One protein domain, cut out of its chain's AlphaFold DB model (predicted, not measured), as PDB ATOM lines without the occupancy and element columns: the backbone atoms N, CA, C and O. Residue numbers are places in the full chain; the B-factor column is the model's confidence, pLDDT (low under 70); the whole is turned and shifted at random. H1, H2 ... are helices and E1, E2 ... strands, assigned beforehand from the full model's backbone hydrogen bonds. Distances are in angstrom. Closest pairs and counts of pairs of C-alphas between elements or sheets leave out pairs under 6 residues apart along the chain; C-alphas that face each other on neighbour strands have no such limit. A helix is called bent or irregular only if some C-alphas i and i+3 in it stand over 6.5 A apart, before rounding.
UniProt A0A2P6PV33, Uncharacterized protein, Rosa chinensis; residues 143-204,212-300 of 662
ATOM      1  N   GLY A 143      79.763  44.974  58.604       69.25
ATOM      2  CA  GLY A 143      78.931  45.823  59.451       69.25
ATOM      3  C   GLY A 143      78.879  47.278  58.982       69.25
ATOM      4  O   GLY A 143      79.558  47.682  58.039       69.25
ATOM      5  N   VAL A 144      78.057  48.066  59.667       74.62
ATOM      6  CA  VAL A 144      77.960  49.518  59.502       74.62
ATOM      7  C   VAL A 144      78.711  50.172  60.656       74.62
ATOM      8  O   VAL A 144      78.420  49.880  61.816       74.62
ATOM      9  N   ASP A 145      79.657  51.061  60.359       74.88
ATOM     10  CA  ASP A 145      80.335  51.864  61.381       74.88
ATOM     11  C   ASP A 145      79.352  52.875  61.984       74.88
ATOM     12  O   ASP A 145      79.000  53.875  61.356       74.88
ATOM     13  N   MET A 146      78.927  52.633  63.223       74.62
ATOM     14  CA  MET A 146      78.052  53.533  63.970       74.62
ATOM     15  C   MET A 146      78.852  54.297  65.025       74.62
ATOM     16  O   MET A 146      79.694  53.733  65.725       74.62
ATOM     17  N   ALA A 147      78.577  55.593  65.164       79.62
ATOM     18  CA  ALA A 147      79.078  56.375  66.285       79.62
ATOM     19  C   ALA A 147      78.193  56.127  67.514       79.62
ATOM     20  O   ALA A 147      76.981  56.315  67.446       79.62
ATOM     21  N   VAL A 148      78.793  55.743  68.639       78.50
ATOM     22  CA  VAL A 148      78.123  55.646  69.937       78.50
ATOM     23  C   VAL A 148      78.556  56.816  70.813       78.50
ATOM     24  O   VAL A 148      79.725  56.939  71.173       78.50
ATOM     25  N   LYS A 149      77.618  57.702  71.137       75.81
ATOM     26  CA  LYS A 149      77.864  58.916  71.911       75.81
ATOM     27  C   LYS A 149      77.800  58.616  73.408       75.81
ATOM     28  O   LYS A 149      76.790  58.114  73.900       75.81
ATOM     29  N   VAL A 150      78.872  58.958  74.119       69.62
ATOM     30  CA  VAL A 150      79.050  58.754  75.562       69.62
ATOM     31  C   VAL A 150      79.404  60.100  76.191       69.62
ATOM     32  O   VAL A 150      80.570  60.473  76.178       69.62
ATOM     33  N   VAL A 151      78.392  60.813  76.708       57.03
ATOM     34  CA  VAL A 151      78.406  62.083  77.488       57.03
ATOM     35  C   VAL A 151      79.224  63.266  76.916       57.03
ATOM     36  O   VAL A 151      78.677  64.357  76.772       57.03
ATOM     37  N   SER A 152      80.488  63.076  76.542       54.03
ATOM     38  CA  SER A 152      81.392  64.064  75.937       54.03
ATOM     39  C   SER A 152      82.174  63.569  74.707       54.03
ATOM     40  O   SER A 152      82.803  64.395  74.050       54.03
ATOM     41  N   ASP A 153      82.153  62.272  74.374       64.50
ATOM     42  CA  ASP A 153      82.933  61.684  73.265       64.50
ATOM     43  C   ASP A 153      82.087  60.725  72.391       64.50
ATOM     44  O   ASP A 153      80.966  60.355  72.755       64.50
ATOM     45  N   ALA A 154      82.592  60.344  71.213       71.00
ATOM     46  CA  ALA A 154      81.912  59.499  70.231       71.00
ATOM     47  C   ALA A 154      82.778  58.298  69.807       71.00
ATOM     48  O   ALA A 154      83.687  58.404  68.984       71.00
ATOM     49  N   LEU A 155      82.438  57.121  70.331       77.56
ATOM     50  CA  LEU A 155      83.135  55.864  70.075       77.56
ATOM     51  C   LEU A 155      82.598  55.197  68.801       77.56
ATOM     52  O   LEU A 155      81.412  54.886  68.731       77.56
ATOM     53  N   ARG A 156      83.435  54.946  67.789       78.44
ATOM     54  CA  ARG A 156      83.001  54.228  66.574       78.44
ATOM     55  C   ARG A 156      83.022  52.713  66.782       78.44
ATOM     56  O   ARG A 156      84.013  52.175  67.268       78.44
ATOM     57  N   VAL A 157      81.941  52.040  66.393       78.06
ATOM     58  CA  VAL A 157      81.740  50.590  66.528       78.06
ATOM     59  C   VAL A 157      81.221  50.018  65.206       78.06
ATOM     60  O   VAL A 157      80.220  50.508  64.689       78.06
ATOM     61  N   GLU A 158      81.847  48.957  64.686       78.56
ATOM     62  CA  GLU A 158      81.294  48.178  63.566       78.56
ATOM     63  C   GLU A 158      80.079  47.375  64.073       78.56
ATOM     64  O   GLU A 158      80.229  46.391  64.804       78.56
ATOM     65  N   VAL A 159      78.866  47.783  63.697       78.69
ATOM     66  CA  VAL A 159      77.612  47.130  64.098       78.69
ATOM     67  C   VAL A 159      77.103  46.238  62.969       78.69
ATOM     68  O   VAL A 159      76.859  46.701  61.854       78.69
ATOM     69  N   LYS A 160      76.915  44.941  63.238       78.81
ATOM     70  CA  LYS A 160      76.394  43.988  62.244       78.81
ATOM     71  C   LYS A 160      74.868  43.872  62.301       78.81
ATOM     72  O   LYS A 160      74.294  44.084  63.366       78.81
ATOM     73  N   PRO A 161      74.203  43.458  61.201       73.69
ATOM     74  CA  PRO A 161      72.738  43.370  61.100       73.69
ATOM     75  C   PRO A 161      71.984  42.588  62.188       73.69
ATOM     76  O   PRO A 161      70.771  42.726  62.322       73.69
ATOM     77  N   TRP A 162      72.686  41.737  62.932       76.50
ATOM     78  CA  TRP A 162      72.133  40.884  63.982       76.50
ATOM     79  C   TRP A 162      72.620  41.235  65.385       76.50
ATOM     80  O   TRP A 162      72.265  40.527  66.323       76.50
ATOM     81  N   TYR A 163      73.434  42.284  65.538       82.94
ATOM     82  CA  TYR A 163      73.913  42.688  66.853       82.94
ATOM     83  C   TYR A 163      72.763  43.253  67.683       82.94
ATOM     84  O   TYR A 163      72.071  44.191  67.275       82.94
ATOM     85  N   THR A 164      72.574  42.658  68.858       84.44
ATOM     86  CA  THR A 164      71.626  43.141  69.861       84.44
ATOM     87  C   THR A 164      72.231  44.270  70.692       84.44
ATOM     88  O   THR A 164      73.446  44.502  70.653       84.44
ATOM     89  N   GLY A 165      71.409  44.950  71.498       83.00
ATOM     90  CA  GLY A 165      71.904  45.949  72.451       83.00
ATOM     91  C   GLY A 165      73.021  45.410  73.358       83.00
ATOM     92  O   GLY A 165      74.025  46.089  73.585       83.00
ATOM     93  N   GLN A 166      72.914  44.145  73.778       83.56
ATOM     94  CA  GLN A 166      73.916  43.477  74.608       83.56
ATOM     95  C   GLN A 166      75.245  43.241  73.877       83.56
ATOM     96  O   GLN A 166      76.314  43.382  74.474       83.56
ATOM     97  N   GLU A 167      75.205  42.913  72.583       85.56
ATOM     98  CA  GLU A 167      76.411  42.676  71.781       85.56
ATOM     99  C   GLU A 167      77.168  43.980  71.498       85.56
ATOM    100  O   GLU A 167      78.396  44.009  71.590       85.56
ATOM    101  N   ILE A 168      76.452  45.085  71.263       84.88
ATOM    102  CA  ILE A 168      77.062  46.417  71.119       84.88
ATOM    103  C   ILE A 168      77.675  46.874  72.444       84.88
ATOM    104  O   ILE A 168      78.840  47.282  72.465       84.88
ATOM    105  N   LYS A 169      76.955  46.720  73.566       84.06
ATOM    106  CA  LYS A 169      77.516  46.942  74.908       84.06
ATOM    107  C   LYS A 169      78.784  46.120  75.118       84.06
ATOM    108  O   LYS A 169      79.787  46.684  75.524       84.06
ATOM    109  N   ALA A 170      78.790  44.829  74.785       82.81
ATOM    110  CA  ALA A 170      79.969  43.971  74.929       82.81
ATOM    111  C   ALA A 170      81.184  44.477  74.121       82.81
ATOM    112  O   ALA A 170      82.315  44.393  74.601       82.81
ATOM    113  N   ILE A 171      80.978  45.043  72.926       83.81
ATOM    114  CA  ILE A 171      82.061  45.671  72.151       83.81
ATOM    115  C   ILE A 171      82.582  46.923  72.867       83.81
ATOM    116  O   ILE A 171      83.796  47.073  73.021       83.81
ATOM    117  N   MET A 172      81.689  47.787  73.355       81.31
ATOM    118  CA  MET A 172      82.050  49.006  74.089       81.31
ATOM    119  C   MET A 172      82.739  48.714  75.433       81.31
ATOM    120  O   MET A 172      83.753  49.338  75.738       81.31
ATOM    121  N   GLU A 173      82.259  47.730  76.200       81.19
ATOM    122  CA  GLU A 173      82.905  47.217  77.419       81.19
ATOM    123  C   GLU A 173      84.352  46.800  77.126       81.19
ATOM    124  O   GLU A 173      85.258  47.117  77.897       81.19
ATOM    125  N   SER A 174      84.595  46.151  75.978       79.88
ATOM    126  CA  SER A 174      85.945  45.751  75.571       79.88
ATOM    127  C   SER A 174      86.876  46.939  75.281       79.88
ATOM    128  O   SER A 174      88.090  46.764  75.352       79.88
ATOM    129  N   MET A 175      86.332  48.122  74.957       77.00
ATOM    130  CA  MET A 175      87.091  49.362  74.734       77.00
ATOM    131  C   MET A 175      87.318  50.142  76.028       77.00
ATOM    132  O   MET A 175      88.447  50.526  76.320       77.00
ATOM    133  N   ALA A 176      86.249  50.373  76.794       73.44
ATOM    134  CA  ALA A 176      86.274  51.210  77.991       73.44
ATOM    135  C   ALA A 176      86.817  50.484  79.234       73.44
ATOM    136  O   ALA A 176      87.274  51.131  80.171       73.44
ATOM    137  N   GLY A 177      86.744  49.147  79.278       69.62
ATOM    138  CA  GLY A 177      87.097  48.350  80.459       69.62
ATOM    139  C   GLY A 177      86.097  48.456  81.620       69.62
ATOM    140  O   GLY A 177      86.370  47.953  82.708       69.62
ATOM    141  N   ILE A 178      84.946  49.098  81.397       72.00
ATOM    142  CA  ILE A 178      83.884  49.354  82.380       72.00
ATOM    143  C   ILE A 178      82.643  48.545  81.980       72.00
ATOM    144  O   ILE A 178      82.344  48.435  80.793       72.00
ATOM    145  N   SER A 179      81.926  47.982  82.958       75.38
ATOM    146  CA  SER A 179      80.662  47.258  82.744       75.38
ATOM    147  C   SER A 179      79.545  48.196  82.278       75.38
ATOM    148  O   SER A 179      79.357  49.262  82.863       75.38
ATOM    149  N   LEU A 180      78.767  47.785  81.273       75.50
ATOM    150  CA  LEU A 180      77.661  48.579  80.713       75.50
ATOM    151  C   LEU A 180      76.270  47.966  80.971       75.50
ATOM    152  O   LEU A 180      75.290  48.350  80.330       75.50
ATOM    153  N   GLY A 181      76.156  47.035  81.926       70.44
ATOM    154  CA  GLY A 181      74.874  46.418  82.311       70.44
ATOM    155  C   GLY A 181      73.814  47.436  82.762       70.44
ATOM    156  O   GLY A 181      72.654  47.368  82.337       70.44
ATOM    157  N   ASP A 182      74.243  48.443  83.524       71.75
ATOM    158  CA  ASP A 182      73.397  49.529  84.039       71.75
ATOM    159  C   ASP A 182      73.197  50.678  83.039       71.75
ATOM    160  O   ASP A 182      72.821  51.780  83.419       71.75
ATOM    161  N   HIS A 183      73.442  50.443  81.751       79.00
ATOM    162  CA  HIS A 183      73.178  51.414  80.692       79.00
ATOM    163  C   HIS A 183      72.082  50.908  79.743       79.00
ATOM    164  O   HIS A 183      71.758  49.717  79.708       79.00
ATOM    165  N   VAL A 184      71.500  51.803  78.952       78.81
ATOM    166  CA  VAL A 184      70.625  51.497  77.811       78.81
ATOM    167  C   VAL A 184      71.226  52.139  76.567       78.81
ATOM    168  O   VAL A 184      71.868  53.187  76.651       78.81
ATOM    169  N   LEU A 185      71.046  51.498  75.415       81.62
ATOM    170  CA  LEU A 185      71.373  52.089  74.123       81.62
ATOM    171  C   LEU A 185      70.098  52.676  73.512       81.62
ATOM    172  O   LEU A 185      69.059  52.020  73.516       81.62
ATOM    173  N   SER A 186      70.166  53.889  72.970       78.25
ATOM    174  CA  SER A 186      69.065  54.498  72.214       78.25
ATOM    175  C   SER A 186      69.507  54.867  70.802       78.25
ATOM    176  O   SER A 186      70.625  55.328  70.600       78.25
ATOM    177  N   HIS A 187      68.636  54.670  69.817       79.19
ATOM    178  CA  HIS A 187      68.883  54.980  68.410       79.19
ATOM    179  C   HIS A 187      67.573  55.480  67.785       79.19
ATOM    180  O   HIS A 187      66.510  54.927  68.058       79.19
ATOM    181  N   TRP A 188      67.627  56.571  67.012       71.56
ATOM    182  CA  TRP A 188      66.433  57.296  66.525       71.56
ATOM    183  C   TRP A 188      65.414  57.666  67.628       71.56
ATOM    184  O   TRP A 188      64.214  57.723  67.375       71.56
ATOM    185  N   GLY A 189      65.873  57.888  68.865       65.38
ATOM    186  CA  GLY A 189      65.006  58.174  70.018       65.38
ATOM    187  C   GLY A 189      64.237  56.966  70.569       65.38
ATOM    188  O   GLY A 189      63.617  57.081  71.619       65.38
ATOM    189  N   LYS A 190      64.313  55.793  69.924       71.56
ATOM    190  CA  LYS A 190      63.802  54.526  70.466       71.56
ATOM    191  C   LYS A 190      64.867  53.867  71.342       71.56
ATOM    192  O   LYS A 190      66.067  54.070  71.132       71.56
ATOM    193  N   LEU A 191      64.444  53.073  72.320       74.69
ATOM    194  CA  LEU A 191      65.351  52.247  73.116       74.69
ATOM    195  C   LEU A 191      65.668  50.935  72.392       74.69
ATOM    196  O   LEU A 191      64.805  50.334  71.756       74.69
ATOM    197  N   ILE A 192      66.922  50.501  72.492       78.44
ATOM    198  CA  ILE A 192      67.394  49.196  72.031       78.44
ATOM    199  C   ILE A 192      67.459  48.281  73.256       78.44
ATOM    200  O   ILE A 192      68.282  48.481  74.153       78.44
ATOM    201  N   GLU A 193      66.599  47.267  73.283       75.25
ATOM    202  CA  GLU A 193      66.642  46.213  74.297       75.25
ATOM    203  C   GLU A 193      67.892  45.338  74.131       75.25
ATOM    204  O   GLU A 193      68.390  45.116  73.025       75.25
ATOM    205  N   ASP A 194      68.366  44.759  75.232       79.12
ATOM    206  CA  ASP A 194      69.545  43.886  75.226       79.12
ATOM    207  C   ASP A 194      69.337  42.596  74.403       79.12
ATOM    208  O   ASP A 194      70.291  42.078  73.818       79.12
ATOM    209  N   SER A 195      68.088  42.130  74.289       74.25
ATOM    210  CA  SER A 195      67.648  40.985  73.476       74.25
ATOM    211  C   SER A 195      67.357  41.308  72.006       74.25
ATOM    212  O   SER A 195      67.337  40.392  71.186       74.25
ATOM    213  N   SER A 196      67.120  42.574  71.659       72.25
ATOM    214  CA  SER A 196      66.587  42.959  70.347       72.25
ATOM    215  C   SER A 196      67.692  43.444  69.409       72.25
ATOM    216  O   SER A 196      68.571  44.209  69.808       72.25
ATOM    217  N   SER A 197      67.663  43.000  68.146       70.25
ATOM    218  CA  SER A 197      68.603  43.499  67.131       70.25
ATOM    219  C   SER A 197      68.335  44.976  66.834       70.25
ATOM    220  O   SER A 197      67.182  45.397  66.709       70.25
ATOM    221  N   VAL A 198      69.392  45.763  66.623       61.84
ATOM    222  CA  VAL A 198      69.248  47.173  66.205       61.84
ATOM    223  C   VAL A 198      68.454  47.300  64.896       61.84
ATOM    224  O   VAL A 198      67.703  48.263  64.711       61.84
ATOM    225  N   LEU A 199      68.543  46.306  64.003       58.19
ATOM    226  CA  LEU A 199      67.837  46.325  62.717       58.19
ATOM    227  C   LEU A 199      66.386  45.823  62.756       58.19
ATOM    228  O   LEU A 199      65.679  46.020  61.771       58.19
ATOM    229  N   SER A 200      65.913  45.210  63.848       50.59
ATOM    230  CA  SER A 200      64.489  44.843  63.977       50.59
ATOM    231  C   SER A 200      63.596  46.016  64.395       50.59
ATOM    232  O   SER A 200      62.377  45.873  64.436       50.59
ATOM    233  N   THR A 201      64.174  47.184  64.687       47.72
ATOM    234  CA  THR A 201      63.404  48.391  65.003       47.72
ATOM    235  C   THR A 201      62.779  48.992  63.736       47.72
ATOM    236  O   THR A 201      63.443  49.176  62.711       47.72
ATOM    237  N   GLU A 202      61.476  49.293  63.785       42.25
ATOM    238  CA  GLU A 202      60.761  49.878  62.644       42.25
ATOM    239  C   GLU A 202      61.379  51.227  62.241       42.25
ATOM    240  O   GLU A 202      61.350  52.190  63.017       42.25
ATOM    241  N   GLY A 203      61.939  51.247  61.026       47.50
ATOM    242  CA  GLY A 203      62.773  52.313  60.458       47.50
ATOM    243  C   GLY A 203      64.021  51.780  59.731       47.50
ATOM    244  O   GLY A 203      64.479  52.378  58.758       47.50
ATOM    245  N   SER A 204      64.532  50.608  60.130       48.59
ATOM    246  CA  SER A 204      65.866  50.122  59.732       48.59
ATOM    247  C   SER A 204      66.010  49.480  58.334       48.59
ATOM    248  O   SER A 204      67.124  49.122  57.949       48.59
ATOM    249  N   ASP A 212      74.912  59.058  56.503       56.78
ATOM    250  CA  ASP A 212      74.292  59.921  57.524       56.78
ATOM    251  C   ASP A 212      73.373  59.145  58.496       56.78
ATOM    252  O   ASP A 212      72.181  59.437  58.623       56.78
ATOM    253  N   GLN A 213      73.895  58.123  59.182       65.81
ATOM    254  CA  GLN A 213      73.158  57.475  60.281       65.81
ATOM    255  C   GLN A 213      73.322  58.264  61.590       65.81
ATOM    256  O   GLN A 213      74.449  58.629  61.938       65.81
ATOM    257  N   PRO A 214      72.239  58.528  62.350       71.88
ATOM    258  CA  PRO A 214      72.360  59.184  63.643       71.88
ATOM    259  C   PRO A 214      73.100  58.281  64.640       71.88
ATOM    260  O   PRO A 214      73.018  57.055  64.551       71.88
ATOM    261  N   PRO A 215      73.821  58.860  65.613       78.31
ATOM    262  CA  PRO A 215      74.563  58.071  66.582       78.31
ATOM    263  C   PRO A 215      73.633  57.256  67.487       78.31
ATOM    264  O   PRO A 215      72.513  57.669  67.800       78.31
ATOM    265  N   ILE A 216      74.147  56.127  67.968       81.94
ATOM    266  CA  ILE A 216      73.592  55.436  69.131       81.94
ATOM    267  C   ILE A 216      73.979  56.253  70.372       81.94
ATOM    268  O   ILE A 216      75.106  56.730  70.479       81.94
ATOM    269  N   TYR A 217      73.077  56.421  71.328       77.94
ATOM    270  CA  TYR A 217      73.336  57.101  72.596       77.94
ATOM    271  C   TYR A 217      73.473  56.067  73.707       77.94
ATOM    272  O   TYR A 217      72.602  55.210  73.854       77.94
ATOM    273  N   LEU A 218      74.551  56.149  74.490       78.69
ATOM    274  CA  LEU A 218      74.693  55.390  75.729       78.69
ATOM    275  C   LEU A 218      74.109  56.212  76.879       78.69
ATOM    276  O   LEU A 218      74.596  57.304  77.170       78.69
ATOM    277  N   LEU A 219      73.081  55.678  77.527       75.06
ATOM    278  CA  LEU A 219      72.335  56.352  78.584       75.06
ATOM    279  C   LEU A 219      72.451  55.553  79.877       75.06
ATOM    280  O   LEU A 219      72.293  54.332  79.864       75.06
ATOM    281  N   SER A 220      72.738  56.213  80.994       75.31
ATOM    282  CA  SER A 220      72.790  55.548  82.296       75.31
ATOM    283  C   SER A 220      71.377  55.226  82.788       75.31
ATOM    284  O   SER A 220      70.428  55.986  82.561       75.31
ATOM    285  N   LYS A 221      71.226  54.071  83.441       82.12
ATOM    286  CA  LYS A 221      70.021  53.739  84.197       82.12
ATOM    287  C   LYS A 221      70.108  54.315  85.604       82.12
ATOM    288  O   LYS A 221      71.196  54.436  86.164       82.12
ATOM    289  N   PHE A 222      68.954  54.588  86.191       84.50
ATOM    290  CA  PHE A 222      68.812  54.968  87.589       84.50
ATOM    291  C   PHE A 222      67.600  54.272  88.214       84.50
ATOM    292  O   PHE A 222      66.683  53.834  87.517       84.50
ATOM    293  N   GLN A 223      67.612  54.158  89.540       88.94
ATOM    294  CA  GLN A 223      66.495  53.603  90.299       88.94
ATOM    295  C   GLN A 223      65.421  54.665  90.508       88.94
ATOM    296  O   GLN A 223      65.742  55.796  90.878       88.94
ATOM    297  N   ILE A 224      64.161  54.278  90.337       93.50
ATOM    298  CA  ILE A 224      62.995  55.005  90.848       93.50
ATOM    299  C   ILE A 224      62.117  54.051  91.655       93.50
ATOM    300  O   ILE A 224      62.157  52.834  91.460       93.50
ATOM    301  N   THR A 225      61.297  54.616  92.528       92.69
ATOM    302  CA  THR A 225      60.278  53.876  93.274       92.69
ATOM    303  C   THR A 225      58.943  54.008  92.551       92.69
ATOM    304  O   THR A 225      58.402  55.107  92.479       92.69
ATOM    305  N   ALA A 226      58.391  52.910  92.044       91.00
ATOM    306  CA  ALA A 226      57.003  52.836  91.604       91.00
ATOM    307  C   ALA A 226      56.118  52.471  92.808       91.00
ATOM    308  O   ALA A 226      56.331  51.437  93.436       91.00
ATOM    309  N   ARG A 227      55.133  53.309  93.148       84.69
ATOM    310  CA  ARG A 227      54.226  53.085  94.288       84.69
ATOM    311  C   ARG A 227      52.770  53.092  93.833       84.69
ATOM    312  O   ARG A 227      52.315  54.065  93.234       84.69
ATOM    313  N   GLY A 228      52.038  52.025  94.135       73.44
ATOM    314  CA  GLY A 228      50.602  51.902  93.887       73.44
ATOM    315  C   GLY A 228      49.810  51.712  95.181       73.44
ATOM    316  O   GLY A 228      50.333  51.869  96.282       73.44
ATOM    317  N   CYS A 229      48.524  51.376  95.058       65.81
ATOM    318  CA  CYS A 229      47.651  51.168  96.218       65.81
ATOM    319  C   CYS A 229      48.075  49.921  97.014       65.81
ATOM    320  O   CYS A 229      47.749  48.802  96.622       65.81
ATOM    321  N   GLY A 230      48.762  50.120  98.141       64.12
ATOM    322  CA  GLY A 230      49.216  49.035  99.018       64.12
ATOM    323  C   GLY A 230      50.415  48.229  98.498       64.12
ATOM    324  O   GLY A 230      50.651  47.130  98.994       64.12
ATOM    325  N   TRP A 231      51.163  48.747  97.517       79.50
ATOM    326  CA  TRP A 231      52.393  48.126  97.015       79.50
ATOM    327  C   TRP A 231      53.438  49.168  96.597       79.50
ATOM    328  O   TRP A 231      53.106  50.288  96.204       79.50
ATOM    329  N   GLU A 232      54.711  48.786  96.672       87.12
ATOM    330  CA  GLU A 232      55.854  49.634  96.341       87.12
ATOM    331  C   GLU A 232      57.002  48.778  95.805       87.12
ATOM    332  O   GLU A 232      57.383  47.796  96.436       87.12
ATOM    333  N   GLU A 233      57.550  49.159  94.653       89.88
ATOM    334  CA  GLU A 233      58.592  48.416  93.943       89.88
ATOM    335  C   GLU A 233      59.672  49.357  93.399       89.88
ATOM    336  O   GLU A 233      59.397  50.490  92.998       89.88
ATOM    337  N   VAL A 234      60.921  48.889  93.359       90.81
ATOM    338  CA  VAL A 234      62.051  49.667  92.824       90.81
ATOM    339  C   VAL A 234      62.367  49.195  91.411       90.81
ATOM    340  O   VAL A 234      62.807  48.063  91.210       90.81
ATOM    341  N   ILE A 235      62.194  50.081  90.428       90.00
ATOM    342  CA  ILE A 235      62.417  49.779  89.010       90.00
ATOM    343  C   ILE A 235      63.609  50.562  88.442       90.00
ATOM    344  O   ILE A 235      63.891  51.698  88.831       90.00
ATOM    345  N   MET A 236      64.333  49.926  87.518       84.44
ATOM    346  CA  MET A 236      65.500  50.497  86.839       84.44
ATOM    347  C   MET A 236      65.076  51.148  85.523       84.44
ATOM    348  O   MET A 236      64.824  50.454  84.538       84.44
ATOM    349  N   VAL A 237      65.048  52.476  85.498       87.50
ATOM    350  CA  VAL A 237      64.669  53.290  84.333       87.50
ATOM    351  C   VAL A 237      65.874  54.055  83.786       87.50
ATOM    352  O   VAL A 237      67.003  53.835  84.200       87.50
ATOM    353  N   SER A 238      65.651  54.929  82.811       84.12
ATOM    354  CA  SER A 238      66.646  55.800  82.176       84.12
ATOM    355  C   SER A 238      65.917  57.039  81.664       84.12
ATOM    356  O   SER A 238      64.728  56.950  81.361       84.12
ATOM    357  N   GLU A 239      66.623  58.160  81.532       82.56
ATOM    358  CA  GLU A 239      66.093  59.475  81.135       82.56
ATOM    359  C   GLU A 239      65.288  59.455  79.819       82.56
ATOM    360  O   GLU A 239      64.407  60.288  79.603       82.56
ATOM    361  N   SER A 240      65.564  58.485  78.946       76.50
ATOM    362  CA  SER A 240      64.903  58.275  77.657       76.50
ATOM    363  C   SER A 240      63.690  57.346  77.668       76.50
ATOM    364  O   SER A 240      63.066  57.210  76.622       76.50
ATOM    365  N   HIS A 241      63.375  56.656  78.772       84.25
ATOM    366  CA  HIS A 241      62.153  55.845  78.810       84.25
ATOM    367  C   HIS A 241      60.949  56.761  78.650       84.25
ATOM    368  O   HIS A 241      60.865  57.797  79.316       84.25
ATOM    369  N   THR A 242      60.037  56.377  77.764       88.19
ATOM    370  CA  THR A 242      58.762  57.068  77.602       88.19
ATOM    371  C   THR A 242      57.837  56.754  78.775       88.19
ATOM    372  O   THR A 242      58.011  55.752  79.476       88.19
ATOM    373  N   VAL A 243      56.820  57.590  78.989       89.69
ATOM    374  CA  VAL A 243      55.756  57.301  79.964       89.69
ATOM    375  C   VAL A 243      55.091  55.954  79.648       89.69
ATOM    376  O   VAL A 243      54.841  55.176  80.569       89.69
ATOM    377  N   LEU A 244      54.902  55.615  78.365       88.56
ATOM    378  CA  LEU A 244      54.393  54.307  77.944       88.56
ATOM    379  C   LEU A 244      55.315  53.141  78.333       88.56
ATOM    380  O   LEU A 244      54.821  52.086  78.735       88.56
ATOM    381  N   ASP A 245      56.636  53.300  78.235       88.00
ATOM    382  CA  ASP A 245      57.576  52.249  78.646       88.00
ATOM    383  C   ASP A 245      57.496  52.003  80.155       88.00
ATOM    384  O   ASP A 245      57.419  50.854  80.589       88.00
ATOM    385  N   VAL A 246      57.432  53.068  80.961       91.69
ATOM    386  CA  VAL A 246      57.278  52.944  82.420       91.69
ATOM    387  C   VAL A 246      55.928  52.323  82.778       91.69
ATOM    388  O   VAL A 246      55.881  51.449  83.638       91.69
ATOM    389  N   LYS A 247      54.841  52.686  82.082       91.69
ATOM    390  CA  LYS A 247      53.525  52.042  82.249       91.69
ATOM    391  C   LYS A 247      53.575  50.532  81.993       91.69
ATOM    392  O   LYS A 247      52.996  49.786  82.772       91.69
ATOM    393  N   LYS A 248      54.285  50.076  80.953       88.06
ATOM    394  CA  LYS A 248      54.498  48.640  80.683       88.06
ATOM    395  C   LYS A 248      55.338  47.966  81.770       88.06
ATOM    396  O   LYS A 248      55.026  46.855  82.169       88.06
ATOM    397  N   MET A 249      56.372  48.637  82.287       89.81
ATOM    398  CA  MET A 249      57.177  48.105  83.398       89.81
ATOM    399  C   MET A 249      56.367  47.888  84.681       89.81
ATOM    400  O   MET A 249      56.717  47.014  85.467       89.81
ATOM    401  N   VAL A 250      55.312  48.682  84.905       88.69
ATOM    402  CA  VAL A 250      54.458  48.578  86.101       88.69
ATOM    403  C   VAL A 250      53.139  47.826  85.868       88.69
ATOM    404  O   VAL A 250      52.387  47.655  86.824       88.69
ATOM    405  N   GLU A 251      52.859  47.353  84.648       85.56
ATOM    406  CA  GLU A 251      51.606  46.668  84.273       85.56
ATOM    407  C   GLU A 251      51.347  45.422  85.136       85.56
ATOM    408  O   GLU A 251      50.283  45.310  85.749       85.56
ATOM    409  N   ASP A 252      52.343  44.536  85.253       79.12
ATOM    410  CA  ASP A 252      52.245  43.292  86.030       79.12
ATOM    411  C   ASP A 252      52.024  43.550  87.534       79.12
ATOM    412  O   ASP A 252      51.280  42.822  88.187       79.12
ATOM    413  N   PHE A 253      52.638  44.604  88.086       81.62
ATOM    414  CA  PHE A 253      52.506  44.977  89.502       81.62
ATOM    415  C   PHE A 253      51.181  45.690  89.798       81.62
ATOM    416  O   PHE A 253      50.595  45.522  90.867       81.62
ATOM    417  N   ALA A 254      50.695  46.494  88.849       72.81
ATOM    418  CA  ALA A 254      49.425  47.196  88.962       72.81
ATOM    419  C   ALA A 254      48.210  46.294  88.679       72.81
ATOM    420  O   ALA A 254      47.101  46.668  89.059       72.81
ATOM    421  N   GLU A 255      48.406  45.154  88.001       72.44
ATOM    422  CA  GLU A 255      47.361  44.305  87.401       72.44
ATOM    423  C   GLU A 255      46.389  45.096  86.493       72.44
ATOM    424  O   GLU A 255      45.196  44.789  86.405       72.44
ATOM    425  N   VAL A 256      46.883  46.158  85.844       71.00
ATOM    426  CA  VAL A 256      46.094  47.107  85.042       71.00
ATOM    427  C   VAL A 256      46.887  47.508  83.802       71.00
ATOM    428  O   VAL A 256      48.042  47.916  83.897       71.00
ATOM    429  N   LYS A 257      46.234  47.443  82.639       75.19
ATOM    430  CA  LYS A 257      46.845  47.764  81.346       75.19
ATOM    431  C   LYS A 257      47.372  49.213  81.268       75.19
ATOM    432  O   LYS A 257      46.686  50.120  81.747       75.19
ATOM    433  N   PRO A 258      48.470  49.477  80.530       81.69
ATOM    434  CA  PRO A 258      49.055  50.805  80.314       81.69
ATOM    435  C   PRO A 258      48.073  51.909  79.895       81.69
ATOM    436  O   PRO A 258      48.188  53.048  80.347       81.69
ATOM    437  N   GLU A 259      47.082  51.575  79.066       76.12
ATOM    438  CA  GLU A 259      46.026  52.487  78.592       76.12
ATOM    439  C   GLU A 259      45.107  53.015  79.715       76.12
ATOM    440  O   GLU A 259      44.575  54.124  79.621       76.12
ATOM    441  N   ASN A 260      44.975  52.255  80.807       70.56
ATOM    442  CA  ASN A 260      44.194  52.613  81.993       70.56
ATOM    443  C   ASN A 260      45.054  53.185  83.131       70.56
ATOM    444  O   ASN A 260      44.495  53.677  84.115       70.56
ATOM    445  N   LEU A 261      46.385  53.165  83.002       78.00
ATOM    446  CA  LEU A 261      47.308  53.747  83.972       78.00
ATOM    447  C   LEU A 261      47.514  55.252  83.745       78.00
ATOM    448  O   LEU A 261      47.553  55.744  82.616       78.00
ATOM    449  N   MET A 262      47.721  55.982  84.837       78.00
ATOM    450  CA  MET A 262      48.264  57.341  84.845       78.00
ATOM    451  C   MET A 262      49.468  57.343  85.787       78.00
ATOM    452  O   MET A 262      49.435  56.697  86.830       78.00
ATOM    453  N   LEU A 263      50.533  58.055  85.433       88.50
ATOM    454  CA  LEU A 263      51.723  58.157  86.273       88.50
ATOM    455  C   LEU A 263      51.852  59.594  86.783       88.50
ATOM    456  O   LEU A 263      51.535  60.544  86.068       88.50
ATOM    457  N   CYS A 264      52.288  59.775  88.024       85.00
ATOM    458  CA  CYS A 264      52.549  61.094  88.607       85.00
ATOM    459  C   CYS A 264      53.841  61.050  89.424       85.00
ATOM    460  O   CYS A 264      54.135  60.024  90.025       85.00
ATOM    461  N   HIS A 265      54.590  62.146  89.507       87.75
ATOM    462  CA  HIS A 265      55.737  62.257  90.417       87.75
ATOM    463  C   HIS A 265      55.709  63.587  91.175       87.75
ATOM    464  O   HIS A 265      55.070  64.545  90.746       87.75
ATOM    465  N   GLY A 266      56.383  63.640  92.320       76.00
ATOM    466  CA  GLY A 266      56.560  64.852  93.120       76.00
ATOM    467  C   GLY A 266      58.018  65.287  93.069       76.00
ATOM    468  O   GLY A 266      58.909  64.460  93.268       76.00
ATOM    469  N   ASN A 267      58.283  66.567  92.801       60.12
ATOM    470  CA  ASN A 267      59.650  67.067  92.627       60.12
ATOM    471  C   ASN A 267      60.231  67.626  93.943       60.12
ATOM    472  O   ASN A 267      60.570  68.800  94.047       60.12
ATOM    473  N   GLY A 268      60.305  66.768  94.969       50.88
ATOM    474  CA  GLY A 268      61.220  66.872  96.119       50.88
ATOM    475  C   GLY A 268      61.175  68.104  97.044       50.88
ATOM    476  O   GLY A 268      62.024  68.184  97.931       50.88
ATOM    477  N   GLY A 269      60.253  69.054  96.870       46.00
ATOM    478  CA  GLY A 269      60.228  70.290  97.667       46.00
ATOM    479  C   GLY A 269      58.968  71.151  97.546       46.00
ATOM    480  O   GLY A 269      58.639  71.846  98.502       46.00
ATOM    481  N   ASP A 270      58.242  71.064  96.428       48.16
ATOM    482  CA  ASP A 270      56.901  71.637  96.280       48.16
ATOM    483  C   ASP A 270      55.844  70.518  96.351       48.16
ATOM    484  O   ASP A 270      55.992  69.496  95.679       48.16
ATOM    485  N   ASP A 271      54.729  70.740  97.061       51.88
ATOM    486  CA  ASP A 271      53.559  69.827  97.136       51.88
ATOM    487  C   ASP A 271      52.854  69.599  95.775       51.88
ATOM    488  O   ASP A 271      51.830  68.917  95.678       51.88
ATOM    489  N   LYS A 272      53.368  70.193  94.692       62.72
ATOM    490  CA  LYS A 272      52.782  70.106  93.358       62.72
ATOM    491  C   LYS A 272      53.245  68.837  92.648       62.72
ATOM    492  O   LYS A 272      54.315  68.795  92.042       62.72
ATOM    493  N   MET A 273      52.394  67.815  92.681       72.62
ATOM    494  CA  MET A 273      52.557  66.645  91.822       72.62
ATOM    495  C   MET A 273      52.475  67.028  90.341       72.62
ATOM    496  O   MET A 273      51.634  67.828  89.927       72.62
ATOM    497  N   VAL A 274      53.337  66.410  89.542       83.50
ATOM    498  CA  VAL A 274      53.383  66.526  88.087       83.50
ATOM    499  C   VAL A 274      52.842  65.231  87.490       83.50
ATOM    500  O   VAL A 274      53.370  64.145  87.743       83.50
ATOM    501  N   CYS A 275      51.782  65.348  86.694       83.19
ATOM    502  CA  CYS A 275      51.238  64.240  85.917       83.19
ATOM    503  C   CYS A 275      52.127  63.969  84.697       83.19
ATOM    504  O   CYS A 275      52.431  64.882  83.930       83.19
ATOM    505  N   LEU A 276      52.490  62.706  84.494       89.31
ATOM    506  CA  LEU A 276      53.095  62.206  83.264       89.31
ATOM    507  C   LEU A 276      51.943  61.989  82.268       89.31
ATOM    508  O   LEU A 276      51.335  60.920  82.227       89.31
ATOM    509  N   ASP A 277      51.569  63.064  81.571       82.31
ATOM    510  CA  ASP A 277      50.296  63.206  80.847       82.31
ATOM    511  C   ASP A 277      50.321  62.744  79.382       82.31
ATOM    512  O   ASP A 277      49.271  62.559  78.769       82.31
ATOM    513  N   ASP A 278      51.517  62.546  78.836       85.69
ATOM    514  CA  ASP A 278      51.771  62.210  77.440       85.69
ATOM    515  C   ASP A 278      52.674  60.977  77.347       85.69
ATOM    516  O   ASP A 278      53.810  60.990  77.836       85.69
ATOM    517  N   ASP A 279      52.136  59.933  76.712       88.50
ATOM    518  CA  ASP A 279      52.727  58.602  76.587       88.50
ATOM    519  C   ASP A 279      53.995  58.566  75.716       88.50
ATOM    520  O   ASP A 279      54.803  57.652  75.888       88.50
ATOM    521  N   GLU A 280      54.214  59.560  74.842       84.12
ATOM    522  CA  GLU A 280      55.407  59.662  73.986       84.12
ATOM    523  C   GLU A 280      56.563  60.435  74.645       84.12
ATOM    524  O   GLU A 280      57.720  60.300  74.238       84.12
ATOM    525  N   LYS A 281      56.285  61.250  75.673       84.69
ATOM    526  CA  LYS A 281      57.320  62.041  76.357       84.69
ATOM    527  C   LYS A 281      58.187  61.167  77.262       84.69
ATOM    528  O   LYS A 281      57.727  60.177  77.828       84.69
ATOM    529  N   THR A 282      59.449  61.555  77.432       85.94
ATOM    530  CA  THR A 282      60.422  60.799  78.232       85.94
ATOM    531  C   THR A 282      60.489  61.260  79.686       85.94
ATOM    532  O   THR A 282      60.100  62.380  80.013       85.94
ATOM    533  N   LEU A 283      61.055  60.434  80.570       88.50
ATOM    534  CA  LEU A 283      61.315  60.800  81.969       88.50
ATOM    535  C   LEU A 283      62.142  62.091  82.127       88.50
ATOM    536  O   LEU A 283      61.878  62.872  83.041       88.50
ATOM    537  N   LEU A 284      63.073  62.365  81.201       84.38
ATOM    538  CA  LEU A 284      63.827  63.623  81.149       84.38
ATOM    539  C   LEU A 284      62.933  64.853  80.948       84.38
ATOM    540  O   LEU A 284      63.205  65.901  81.525       84.38
ATOM    541  N   PHE A 285      61.869  64.741  80.143       86.25
ATOM    542  CA  PHE A 285      60.943  65.854  79.903       86.25
ATOM    543  C   PHE A 285      60.256  66.304  81.199       86.25
ATOM    544  O   PHE A 285      60.041  67.498  81.398       86.25
ATOM    545  N   TYR A 286      59.936  65.353  82.078       87.31
ATOM    546  CA  TYR A 286      59.298  65.614  83.368       87.31
ATOM    547  C   TYR A 286      60.306  65.852  84.508       87.31
ATOM    548  O   TYR A 286      59.891  66.000  85.648       87.31
ATOM    549  N   ASP A 287      61.619  65.918  84.240       87.12
ATOM    550  CA  ASP A 287      62.658  66.108  85.271       87.12
ATOM    551  C   ASP A 287      62.654  65.002  86.360       87.12
ATOM    552  O   ASP A 287      62.958  65.237  87.533       87.12
ATOM    553  N   VAL A 288      62.311  63.763  85.976       88.50
ATOM    554  CA  VAL A 288      62.331  62.594  86.873       88.50
ATOM    555  C   VAL A 288      63.772  62.120  87.079       88.50
ATOM    556  O   VAL A 288      64.460  61.758  86.127       88.50
ATOM    557  N   LYS A 289      64.216  62.096  88.341       85.50
ATOM    558  CA  LYS A 289      65.607  61.837  88.753       85.50
ATOM    559  C   LYS A 289      65.778  60.504  89.485       85.50
ATOM    560  O   LYS A 289      64.808  59.846  89.858       85.50
ATOM    561  N   GLU A 290      67.034  60.132  89.740       86.56
ATOM    562  CA  GLU A 290      67.380  59.026  90.640       86.56
ATOM    563  C   GLU A 290      66.665  59.168  91.997       86.56
ATOM    564  O   GLU A 290      66.655  60.243  92.596       86.56
ATOM    565  N   LYS A 291      66.084  58.061  92.478       86.75
ATOM    566  CA  LYS A 291      65.276  57.941  93.707       86.75
ATOM    567  C   LYS A 291      63.980  58.760  93.716       86.75
ATOM    568  O   LYS A 291      63.360  58.885  94.770       86.75
ATOM    569  N   ALA A 292      63.522  59.270  92.571       89.50
ATOM    570  CA  ALA A 292      62.171  59.810  92.470       89.50
ATOM    571  C   ALA A 292      61.120  58.722  92.757       89.50
ATOM    572  O   ALA A 292      61.279  57.564  92.361       89.50
ATOM    573  N   THR A 293      60.025  59.109  93.409       88.44
ATOM    574  CA  THR A 293      58.824  58.277  93.519       88.44
ATOM    575  C   THR A 293      57.882  58.611  92.365       88.44
ATOM    576  O   THR A 293      57.516  59.772  92.176       88.44
ATOM    577  N   ILE A 294      57.492  57.592  91.600       90.81
ATOM    578  CA  ILE A 294      56.384  57.646  90.649       90.81
ATOM    579  C   ILE A 294      55.197  56.917  91.272       90.81
ATOM    580  O   ILE A 294      55.265  55.732  91.595       90.81
ATOM    581  N   TRP A 295      54.087  57.626  91.400       84.88
ATOM    582  CA  TRP A 295      52.812  57.071  91.806       84.88
ATOM    583  C   TRP A 295      52.088  56.489  90.598       84.88
ATOM    584  O   TRP A 295      51.871  57.171  89.594       84.88
ATOM    585  N   VAL A 296      51.732  55.213  90.718       84.25
ATOM    586  CA  VAL A 296      51.054  54.420  89.697       84.25
ATOM    587  C   VAL A 296      49.561  54.451  89.985       84.25
ATOM    588  O   VAL A 296      49.053  53.755  90.867       84.25
ATOM    589  N   LEU A 297      48.872  55.310  89.242       71.44
ATOM    590  CA  LEU A 297      47.439  55.539  89.329       71.44
ATOM    591  C   LEU A 297      46.714  54.701  88.266       71.44
ATOM    592  O   LEU A 297      47.258  54.473  87.190       71.44
ATOM    593  N   GLY A 298      45.466  54.290  88.512       63.72
ATOM    594  CA  GLY A 298      44.689  53.532  87.523       63.72
ATOM    595  C   GLY A 298      43.213  53.919  87.463       63.72
ATOM    596  O   GLY A 298      42.597  54.281  88.466       63.72
ATOM    597  N   ARG A 299      42.630  53.839  86.265       54.44
ATOM    598  CA  ARG A 299      41.212  54.111  86.000       54.44
ATOM    599  C   ARG A 299      40.354  52.876  86.290       54.44
ATOM    600  O   ARG A 299      40.163  52.048  85.411       54.44
ATOM    601  N   SER A 300      39.740  52.795  87.472       48.72
ATOM    602  CA  SER A 300      38.709  51.777  87.726       48.72
ATOM    603  C   SER A 300      37.385  52.161  87.043       48.72
ATOM    604  O   SER A 300      36.665  53.049  87.523       48.72
TER     605      SER A 300
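What this domain is: This is residues 143 to 204 and 212 to 300 of the 662 residues of an uncharacterized protein of Rosa chinensis (UniProt A0A2P6PV33). Two lobes stand end to end, joined by one long bent strand, E5, that runs from the first lobe into the second. In the first lobe E1, E2, E3, E4 and the beginning of E5 curl round helix H1; in the second the rest of E5 with E6, E7, E8 and E9 curls round helix H2. The printed part has 151 residues with two named helices and nine named strands, in the order E1 E2 H1 E3 E4 E5 E6 H2 E7 E8 E9, and its class is mixed, helices and strands. The nine strands make one branched, strongly twisted sheet with both parallel and antiparallel pairs. The whole is compact, with a radius of gyration of the C-alphas of 16.9 A, yet elongated in outline, spanning 49 by 30 by 26 A.

How they stand to each other: Begin at E1, residues 144 to 150, and E2, residues 153 to 159, an antiparallel hairpin in which N 146 and O 157 are 2.9 A apart, within hydrogen-bond range. Next comes H1, residues 165 to 176, which is on the sheet; its closest C-alphas to E2 are those of Ile 168 and Val 159, 7.1 A apart. E3, residues 183 to 187, and E4, residues 190 to 192, form another hairpin, with N 192 and O 185 at 2.8 A. Then look at E5, residues 216 to 228, which has staggered pairing and bends by 58 degrees at residue 220. E1 is its parallel neighbour, with N 216 and O 147 at 2.9 A, and E3 its antiparallel neighbour, with N 184 and O 219 at 2.8 A. E6, residues 231 to 238, makes a hairpin with E5, and N 224 and O 235 are 3.0 A apart. H2, residues 243 to 254, is on the same face of the sheet as H1, and the two helices are apart. H2 is irregular: C-alphas 249 and 252 are 7.4 A apart, against about 5 A in a regular helix. E7, residues 261 to 266, comes closest to H2 at the C-alphas of Leu 261 and Lys 247, 6.7 A apart. E7 and E8, residues 273 to 276, are a hairpin, with N 274 and O 265 at 2.8 A. E9, residues 293 to 298, is antiparallel to E7, with N 262 and O 297 at 2.8 A, and parallel to E5, with N 294 and O 225 at 2.8 A. E1 and E6 lie on one side of E5, E3 and E9 on the other side. In H1 every O i to N i+4 pair is within hydrogen-bond range; in H2 6 of 8 are.

Where its parts are: Find C-alpha 144 at (77.960, 49.518, 59.502); from there E1 runs 18.6 A to residue 150, and E2 returns over 18.0 A. H1 measures 16.3 A, E3 13.5 A and the three-residue E4 6.6 A. Find C-alpha 216 at (73.592, 55.436, 69.131), where E5 begins; it ends 34.0 A away at C-alpha 228, at (50.602, 51.902, 93.887). E6 is 22.0 A long, H2 14.9 A, E7 17.1 A and E8 9.7 A. E9 runs 16.1 A to C-alpha 298 at (44.689, 53.532, 87.523).

The domain as a whole: The two C-alphas farthest apart are those of Gly 143 and Asp 271, 51.4 A. Residues 205 to 211 are not printed, and C-alphas 204 and 212 are 13.1 A apart across this cut, in the link from E4 to E5. Of the links that are printed whole, the one from E8 to E9, residues 277 to 292, is long. The mean pLDDT of the printed part is 77.0; look for values under 70 at, among others, residues 150 to 153, 198 to 204, 267 to 272 and 298 to 300.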